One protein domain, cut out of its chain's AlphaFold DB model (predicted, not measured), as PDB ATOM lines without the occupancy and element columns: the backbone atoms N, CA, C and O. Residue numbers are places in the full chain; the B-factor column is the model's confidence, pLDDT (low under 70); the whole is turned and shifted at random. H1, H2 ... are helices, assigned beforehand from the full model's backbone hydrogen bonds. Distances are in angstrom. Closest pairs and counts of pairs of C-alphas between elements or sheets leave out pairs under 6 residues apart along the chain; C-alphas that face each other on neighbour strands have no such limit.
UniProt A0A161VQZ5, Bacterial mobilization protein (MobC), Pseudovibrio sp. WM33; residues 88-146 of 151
ATOM      1  N   ARG A  88       8.656  50.838  -7.864       75.62
ATOM      2  CA  ARG A  88       9.785  50.912  -8.808       75.62
ATOM      3  C   ARG A  88      10.833  49.848  -8.498       75.62
ATOM      4  O   ARG A  88      11.239  49.114  -9.395       75.62
ATOM      5  N   LEU A  89      11.186  49.694  -7.224       80.88
ATOM      6  CA  LEU A  89      12.152  48.694  -6.769       80.88
ATOM      7  C   LEU A  89      11.648  47.266  -7.018       80.88
ATOM      8  O   LEU A  89      12.392  46.414  -7.500       80.88
ATOM      9  N   VAL A  90      10.362  47.008  -6.763       82.44
ATOM     10  CA  VAL A  90       9.744  45.699  -7.042       82.44
ATOM     11  C   VAL A  90       9.739  45.389  -8.542       82.44
ATOM     12  O   VAL A  90       9.978  44.243  -8.939       82.44
ATOM     13  N   SER A  91       9.487  46.395  -9.384       75.75
ATOM     14  CA  SER A  91       9.521  46.255 -10.842       75.75
ATOM     15  C   SER A  91      10.926  45.920 -11.344       75.75
ATOM     16  O   SER A  91      11.090  44.978 -12.122       75.75
ATOM     17  N   GLU A  92      11.948  46.630 -10.864       80.25
ATOM     18  CA  GLU A  92      13.337  46.358 -11.249       80.25
ATOM     19  C   GLU A  92      13.793  44.971 -10.795       80.25
ATOM     20  O   GLU A  92      14.333  44.202 -11.592       80.25
ATOM     21  N   LEU A  93      13.473  44.579  -9.560       82.25
ATOM     22  CA  LEU A  93      13.780  43.238  -9.066       82.25
ATOM     23  C   LEU A  93      13.078  42.148  -9.893       82.25
ATOM     24  O   LEU A  93      13.666  41.109 -10.195       82.25
ATOM     25  N   SER A  94      11.834  42.396 -10.312       76.94
ATOM     26  CA  SER A  94      11.092  41.482 -11.190       76.94
ATOM     27  C   SER A  94      11.751  41.352 -12.566       76.94
ATOM     28  O   SER A  94      11.801  40.254 -13.126       76.94
ATOM     29  N   ARG A  95      12.296  42.450 -13.103       77.69
ATOM     30  CA  ARG A  95      13.030  42.460 -14.374       77.69
ATOM     31  C   ARG A  95      14.329  41.660 -14.276       77.69
ATOM     32  O   ARG A  95      14.579  40.816 -15.134       77.69
ATOM     33  N   ILE A  96      15.084  41.836 -13.190       80.88
ATOM     34  CA  ILE A  96      16.290  41.045 -12.894       80.88
ATOM     35  C   ILE A  96      15.941  39.554 -12.783       80.88
ATOM     36  O   ILE A  96      16.561  38.719 -13.442       80.88
ATOM     37  N   GLY A  97      14.903  39.210 -12.016       80.81
ATOM     38  CA  GLY A  97      14.447  37.826 -11.873       80.81
ATOM     39  C   GLY A  97      14.007  37.195 -13.199       80.81
ATOM     40  O   GLY A  97      14.300  36.027 -13.458       80.81
ATOM     41  N   SER A  98      13.352  37.966 -14.073       76.75
ATOM     42  CA  SER A  98      12.981  37.517 -15.419       76.75
ATOM     43  C   SER A  98      14.212  37.188 -16.265       76.75
ATOM     44  O   SER A  98      14.256  36.120 -16.878       76.75
ATOM     45  N   ASN A  99      15.231  38.050 -16.246       81.94
ATOM     46  CA  ASN A  99      16.482  37.827 -16.971       81.94
ATOM     47  C   ASN A  99      17.195  36.560 -16.474       81.94
ATOM     48  O   ASN A  99      17.573  35.712 -17.279       81.94
ATOM     49  N   LEU A 100      17.300  36.374 -15.155       80.94
ATOM     50  CA  LEU A 100      17.891  35.165 -14.567       80.94
ATOM     51  C   LEU A 100      17.128  33.897 -14.966       80.94
ATOM     52  O   LEU A 100      17.734  32.882 -15.302       80.94
ATOM     53  N   ASN A 101      15.796  33.953 -14.991       83.31
ATOM     54  CA  ASN A 101      14.970  32.832 -15.434       83.31
ATOM     55  C   ASN A 101      15.147  32.535 -16.935       83.31
ATOM     56  O   ASN A 101      15.098  31.374 -17.336       83.31
ATOM     57  N   GLN A 102      15.378  33.552 -17.771       79.19
ATOM     58  CA  GLN A 102      15.696  33.362 -19.191       79.19
ATOM     59  C   GLN A 102      17.067  32.707 -19.376       79.19
ATOM     60  O   GLN A 102      17.168  31.742 -20.133       79.19
ATOM     61  N   ILE A 103      18.085  33.154 -18.631       77.50
ATOM     62  CA  ILE A 103      19.421  32.538 -18.629       77.50
ATOM     63  C   ILE A 103      19.322  31.077 -18.190       77.50
ATOM     64  O   ILE A 103      19.784  30.192 -18.903       77.50
ATOM     65  N   ALA A 104      18.649  30.801 -17.072       78.81
ATOM     66  CA  ALA A 104      18.464  29.438 -16.580       78.81
ATOM     67  C   ALA A 104      17.760  28.543 -17.612       78.81
ATOM     68  O   ALA A 104      18.165  27.404 -17.827       78.81
ATOM     69  N   ARG A 105      16.731  29.056 -18.300       77.12
ATOM     70  CA  ARG A 105      16.051  28.319 -19.377       77.12
ATOM     71  C   ARG A 105      16.968  28.048 -20.561       77.12
ATOM     72  O   ARG A 105      16.960  26.925 -21.050       77.12
ATOM     73  N   ALA A 106      17.743  29.033 -21.006       75.31
ATOM     74  CA  ALA A 106      18.687  28.865 -22.108       75.31
ATOM     75  C   ALA A 106      19.782  27.843 -21.759       75.31
ATOM     76  O   ALA A 106      20.082  26.949 -22.551       75.31
ATOM     77  N   VAL A 107      20.316  27.908 -20.538       75.31
ATOM     78  CA  VAL A 107      21.286  26.935 -20.017       75.31
ATOM     79  C   VAL A 107      20.679  25.533 -19.958       75.31
ATOM     80  O   VAL A 107      21.260  24.587 -20.477       75.31
ATOM     81  N   ASN A 108      19.477  25.383 -19.407       79.25
ATOM     82  CA  ASN A 108      18.831  24.073 -19.321       79.25
ATOM     83  C   ASN A 108      18.467  23.511 -20.706       79.25
ATOM     84  O   ASN A 108      18.591  22.311 -20.932       79.25
ATOM     85  N   ALA A 109      18.042  24.365 -21.643       71.88
ATOM     86  CA  ALA A 109      17.694  23.958 -23.003       71.88
ATOM     87  C   ALA A 109      18.917  23.458 -23.789       71.88
ATOM     88  O   ALA A 109      18.837  22.440 -24.470       71.88
ATOM     89  N   THR A 110      20.058  24.134 -23.664       69.75
ATOM     90  CA  THR A 110      21.313  23.733 -24.328       69.75
ATOM     91  C   THR A 110      21.941  22.489 -23.701       69.75
ATOM     92  O   THR A 110      22.457  21.641 -24.430       69.75
ATOM     93  N   GLN A 111      21.839  22.319 -22.376       67.94
ATOM     94  CA  GLN A 111      22.210  21.069 -21.704       67.94
ATOM     95  C   GLN A 111      21.337  19.899 -22.179       67.94
ATOM     96  O   GLN A 111      21.864  18.837 -22.508       67.94
ATOM     97  N   ALA A 112      20.018  20.098 -22.275       68.81
ATOM     98  CA  ALA A 112      19.087  19.077 -22.759       68.81
ATOM     99  C   ALA A 112      19.307  18.714 -24.240       68.81
ATOM    100  O   ALA A 112      19.093  17.568 -24.624       68.81
ATOM    101  N   ALA A 113      19.767  19.664 -25.060       69.69
ATOM    102  CA  ALA A 113      20.091  19.445 -26.470       69.69
ATOM    103  C   ALA A 113      21.426  18.705 -26.701       69.69
ATOM    104  O   ALA A 113      21.797  18.462 -27.846       69.69
ATOM    105  N   GLY A 114      22.183  18.366 -25.646       62.75
ATOM    106  CA  GLY A 114      23.504  17.736 -25.775       62.75
ATOM    107  C   GLY A 114      24.591  18.673 -26.324       62.75
ATOM    108  O   GLY A 114      25.737  18.263 -26.491       62.75
ATOM    109  N   GLU A 115      24.267  19.950 -26.540       62.53
ATOM    110  CA  GLU A 115      25.175  21.000 -27.013       62.53
ATOM    111  C   GLU A 115      25.916  21.685 -25.849       62.53
ATOM    112  O   GLU A 115      26.243  22.868 -25.910       62.53
ATOM    113  N   GLY A 116      26.227  20.948 -24.775       55.81
ATOM    114  CA  GLY A 116      26.866  21.488 -23.564       55.81
ATOM    115  C   GLY A 116      28.225  22.175 -23.792       55.81
ATOM    116  O   GLY A 116      28.713  22.858 -22.901       55.81
ATOM    117  N   ARG A 117      28.823  22.035 -24.985       55.53
ATOM    118  CA  ARG A 117      30.048  22.735 -25.414       55.53
ATOM    119  C   ARG A 117      29.811  24.095 -26.090       55.53
ATOM    120  O   ARG A 117      30.786  24.782 -26.366       55.53
ATOM    121  N   ARG A 118      28.565  24.479 -26.397       55.59
ATOM    122  CA  ARG A 118      28.236  25.721 -27.131       55.59
ATOM    123  C   ARG A 118      27.861  26.910 -26.252       55.59
ATOM    124  O   ARG A 118      27.797  28.022 -26.763       55.59
ATOM    125  N   LEU A 119      27.624  26.698 -24.959       59.97
ATOM    126  CA  LEU A 119      27.529  27.799 -24.008       59.97
ATOM    127  C   LEU A 119      28.891  28.023 -23.374       59.97
ATOM    128  O   LEU A 119      29.382  27.180 -22.625       59.97
ATOM    129  N   ASP A 120      29.483  29.171 -23.675       67.06
ATOM    130  CA  ASP A 120      30.719  29.599 -23.046       67.06
ATOM    131  C   ASP A 120      30.415  30.009 -21.599       67.06
ATOM    132  O   ASP A 120      29.971  31.122 -21.311       67.06
ATOM    133  N   GLY A 121      30.564  29.058 -20.673       68.56
ATOM    134  CA  GLY A 121      30.308  29.280 -19.250       68.56
ATOM    135  C   GLY A 121      31.122  30.447 -18.686       68.56
ATOM    136  O   GLY A 121      30.664  31.111 -17.759       68.56
ATOM    137  N   LEU A 122      32.273  30.749 -19.295       69.19
ATOM    138  CA  LEU A 122      33.100  31.896 -18.943       69.19
ATOM    139  C   LEU A 122      32.402  33.223 -19.278       69.19
ATOM    140  O   LEU A 122      32.383  34.121 -18.441       69.19
ATOM    141  N   LEU A 123      31.748  33.312 -20.441       70.94
ATOM    142  CA  LEU A 123      30.974  34.486 -20.858       70.94
ATOM    143  C   LEU A 123      29.766  34.714 -19.939       70.94
ATOM    144  O   LEU A 123      29.451  35.843 -19.572       70.94
ATOM    145  N   ILE A 124      29.095  33.639 -19.519       75.81
ATOM    146  CA  ILE A 124      27.968  33.741 -18.578       75.81
ATOM    147  C   ILE A 124      28.456  34.256 -17.216       75.81
ATOM    148  O   ILE A 124      27.829  35.143 -16.639       75.81
ATOM    149  N   VAL A 125      29.580  33.741 -16.712       80.38
ATOM    150  CA  VAL A 125      30.176  34.194 -15.445       80.38
ATOM    151  C   VAL A 125      30.642  35.653 -15.532       80.38
ATOM    152  O   VAL A 125      30.394  36.428 -14.609       80.38
ATOM    153  N   GLU A 126      31.243  36.072 -16.646       77.81
ATOM    154  CA  GLU A 126      31.630  37.469 -16.883       77.81
ATOM    155  C   GLU A 126      30.413  38.411 -16.841       77.81
ATOM    156  O   GLU A 126      30.420  39.439 -16.157       77.81
ATOM    157  N   GLN A 127      29.326  38.046 -17.522       76.81
ATOM    158  CA  GLN A 127      28.112  38.862 -17.529       76.81
ATOM    159  C   GLN A 127      27.458  38.922 -16.142       76.81
ATOM    160  O   GLN A 127      27.019  39.989 -15.712       76.81
ATOM    161  N   LEU A 128      27.438  37.811 -15.401       83.69
ATOM    162  CA  LEU A 128      26.879  37.774 -14.048       83.69
ATOM    163  C   LEU A 128      27.698  38.606 -13.051       83.69
ATOM    164  O   LEU A 128      27.112  39.346 -12.265       83.69
ATOM    165  N   THR A 129      29.029  38.543 -13.117       83.44
ATOM    166  CA  THR A 129      29.912  39.359 -12.259       83.44
ATOM    167  C   THR A 129      29.822  40.850 -12.591       83.44
ATOM    168  O   THR A 129      29.859  41.697 -11.696       83.44
ATOM    169  N   THR A 130      29.614  41.196 -13.864       82.25
ATOM    170  CA  THR A 130      29.343  42.580 -14.283       82.25
ATOM    171  C   THR A 130      28.033  43.095 -13.684       82.25
ATOM    172  O   THR A 130      28.006  44.191 -13.117       82.25
ATOM    173  N   ILE A 131      26.960  42.297 -13.751       80.25
ATOM    174  CA  ILE A 131      25.657  42.643 -13.163       80.25
ATOM    175  C   ILE A 131      25.770  42.798 -11.641       80.25
ATOM    176  O   ILE A 131      25.251  43.765 -11.085       80.25
ATOM    177  N   GLU A 132      26.472  41.885 -10.965       87.12
ATOM    178  CA  GLU A 132      26.719  41.960  -9.521       87.12
ATOM    179  C   GLU A 132      27.394  43.284  -9.133       87.12
ATOM    180  O   GLU A 132      26.942  43.968  -8.210       87.12
ATOM    181  N   ARG A 133      28.427  43.700  -9.879       76.31
ATOM    182  CA  ARG A 133      29.148  44.951  -9.606       76.31
ATOM    183  C   ARG A 133      28.271  46.188  -9.811       76.31
ATOM    184  O   ARG A 133      28.260  47.066  -8.951       76.31
ATOM    185  N   GLN A 134      27.510  46.237 -10.905       77.94
ATOM    186  CA  GLN A 134      26.596  47.350 -11.201       77.94
ATOM    187  C   GLN A 134      25.508  47.501 -10.129       77.94
ATOM    188  O   GLN A 134      25.191  48.614  -9.713       77.94
ATOM    189  N   LEU A 135      24.963  46.385  -9.639       82.50
ATOM    190  CA  LEU A 135      23.992  46.403  -8.544       82.50
ATOM    191  C   LEU A 135      24.626  46.870  -7.229       82.50
ATOM    192  O   LEU A 135      24.008  47.653  -6.506       82.50
ATOM    193  N   GLY A 136      25.860  46.449  -6.937       79.25
ATOM    194  CA  GLY A 136      26.608  46.926  -5.772       79.25
ATOM    195  C   GLY A 136      26.869  48.437  -5.800       79.25
ATOM    196  O   GLY A 136      26.781  49.095  -4.764       79.25
ATOM    197  N   GLU A 137      27.150  49.004  -6.973       77.81
ATOM    198  CA  GLU A 137      27.335  50.450  -7.155       77.81
ATOM    199  C   GLU A 137      26.025  51.227  -6.967       77.81
ATOM    200  O   GLU A 137      26.000  52.198  -6.208       77.81
ATOM    201  N   LEU A 138      24.926  50.773  -7.577       80.81
ATOM    202  CA  LEU A 138      23.605  51.393  -7.406       80.81
ATOM    203  C   LEU A 138      23.132  51.364  -5.947       80.81
ATOM    204  O   LEU A 138      22.565  52.341  -5.458       80.81
ATOM    205  N   LEU A 139      23.396  50.265  -5.236       83.00
ATOM    206  CA  LEU A 139      23.031  50.118  -3.831       83.00
ATOM    207  C   LEU A 139      23.817  51.086  -2.936       83.00
ATOM    208  O   LEU A 139      23.227  51.718  -2.063       83.00
ATOM    209  N   LYS A 140      25.118  51.270  -3.193       80.06
ATOM    210  CA  LYS A 140      25.935  52.273  -2.488       80.06
ATOM    211  C   LYS A 140      25.448  53.697  -2.748       80.06
ATOM    212  O   LYS A 140      25.362  54.474  -1.805       80.06
ATOM    213  N   GLN A 141      25.101  54.025  -3.995       74.44
ATOM    214  CA  GLN A 141      24.582  55.349  -4.362       74.44
ATOM    215  C   GLN A 141      23.273  55.671  -3.631       74.44
ATOM    216  O   GLN A 141      23.112  56.785  -3.134       74.44
ATOM    217  N   HIS A 142      22.374  54.691  -3.504       76.62
ATOM    218  CA  HIS A 142      21.128  54.854  -2.749       76.62
ATOM    219  C   HIS A 142      21.357  54.996  -1.239       76.62
ATOM    220  O   HIS A 142      20.732  55.835  -0.599       76.62
ATOM    221  N   GLN A 143      22.285  54.224  -0.669       73.00
ATOM    222  CA  GLN A 143      22.644  54.363   0.745       73.00
ATOM    223  C   GLN A 143      23.245  55.740   1.044       73.00
ATOM    224  O   GLN A 143      22.931  56.330   2.072       73.00
ATOM    225  N   SER A 144      24.062  56.281   0.134       62.19
ATOM    226  CA  SER A 144      24.612  57.631   0.279       62.19
ATOM    227  C   SER A 144      23.578  58.746   0.080       62.19
ATOM    228  O   SER A 144      23.720  59.804   0.687       62.19
ATOM    229  N   SER A 145      22.537  58.531  -0.737       56.91
ATOM    230  CA  SER A 145      21.446  59.506  -0.881       56.91
ATOM    231  C   SER A 145      20.504  59.495   0.324       56.91
ATOM    232  O   SER A 145      20.122  60.559   0.788       56.91
ATOM    233  N   GLU A 146      20.204  58.324   0.899       55.47
ATOM    234  CA  GLU A 146      19.411  58.229   2.137       55.47
ATOM    235  C   GLU A 146      20.103  58.897   3.336       55.47
ATOM    236  O   GLU A 146      19.425  59.443   4.200       55.47
TER     237      GLU A 146
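This is residues 88 to 146 of the 151 residues of the protein "Bacterial mobilization protein (MobC)" of Pseudovibrio sp. WM33 (UniProt A0A161VQZ5). Two long helices, H1 and then H2, run side by side with a gap between them, the second folding back along the first, and a loop joins them at one end: a loose, flat, narrow U. The far part of H2, residues 132 to 146, and the first residues of H1, 88 to 95, stick out free. The printed part has 59 residues with two named helices and no named strand, and its class is all helix. It is loose, with a radius of gyration of the C-alphas of 15.0 A, and its C-alphas span 49 by 22 by 7 A.

Start at Arg 88 and read H1, residues 88 to 112, with N-to-C direction (0.31, -0.83, -0.46). Go on to H2, residues 121 to 146, whose N-to-C direction is (-0.27, 0.76, 0.59). H1 and H2 are near each other: no pair of their C-alphas is within 8 A, but 5 pairs are within 10 A. Look at the backbone O and N atoms: in H1 and H2 every O i to N i+4 pair is within hydrogen-bond range.

Find C-alpha 88 at (9.785, 50.912, -8.808); from there H1 runs 36.0 A to C-alpha 112 at (19.087, 19.077, -22.759). H2 begins at C-alpha 121 and runs 37.6 A to C-alpha 146 at (19.411, 58.229, 2.137).

The two C-alphas farthest apart are those of Gly 114 and Glu 146, 49.4 A. The link from H1 to H2 is short, with 8 residues, and the printed part has no cut. The mean pLDDT of the printed part is 74.6; look for values under 70 at residues 110 to 122 and 144 to 146.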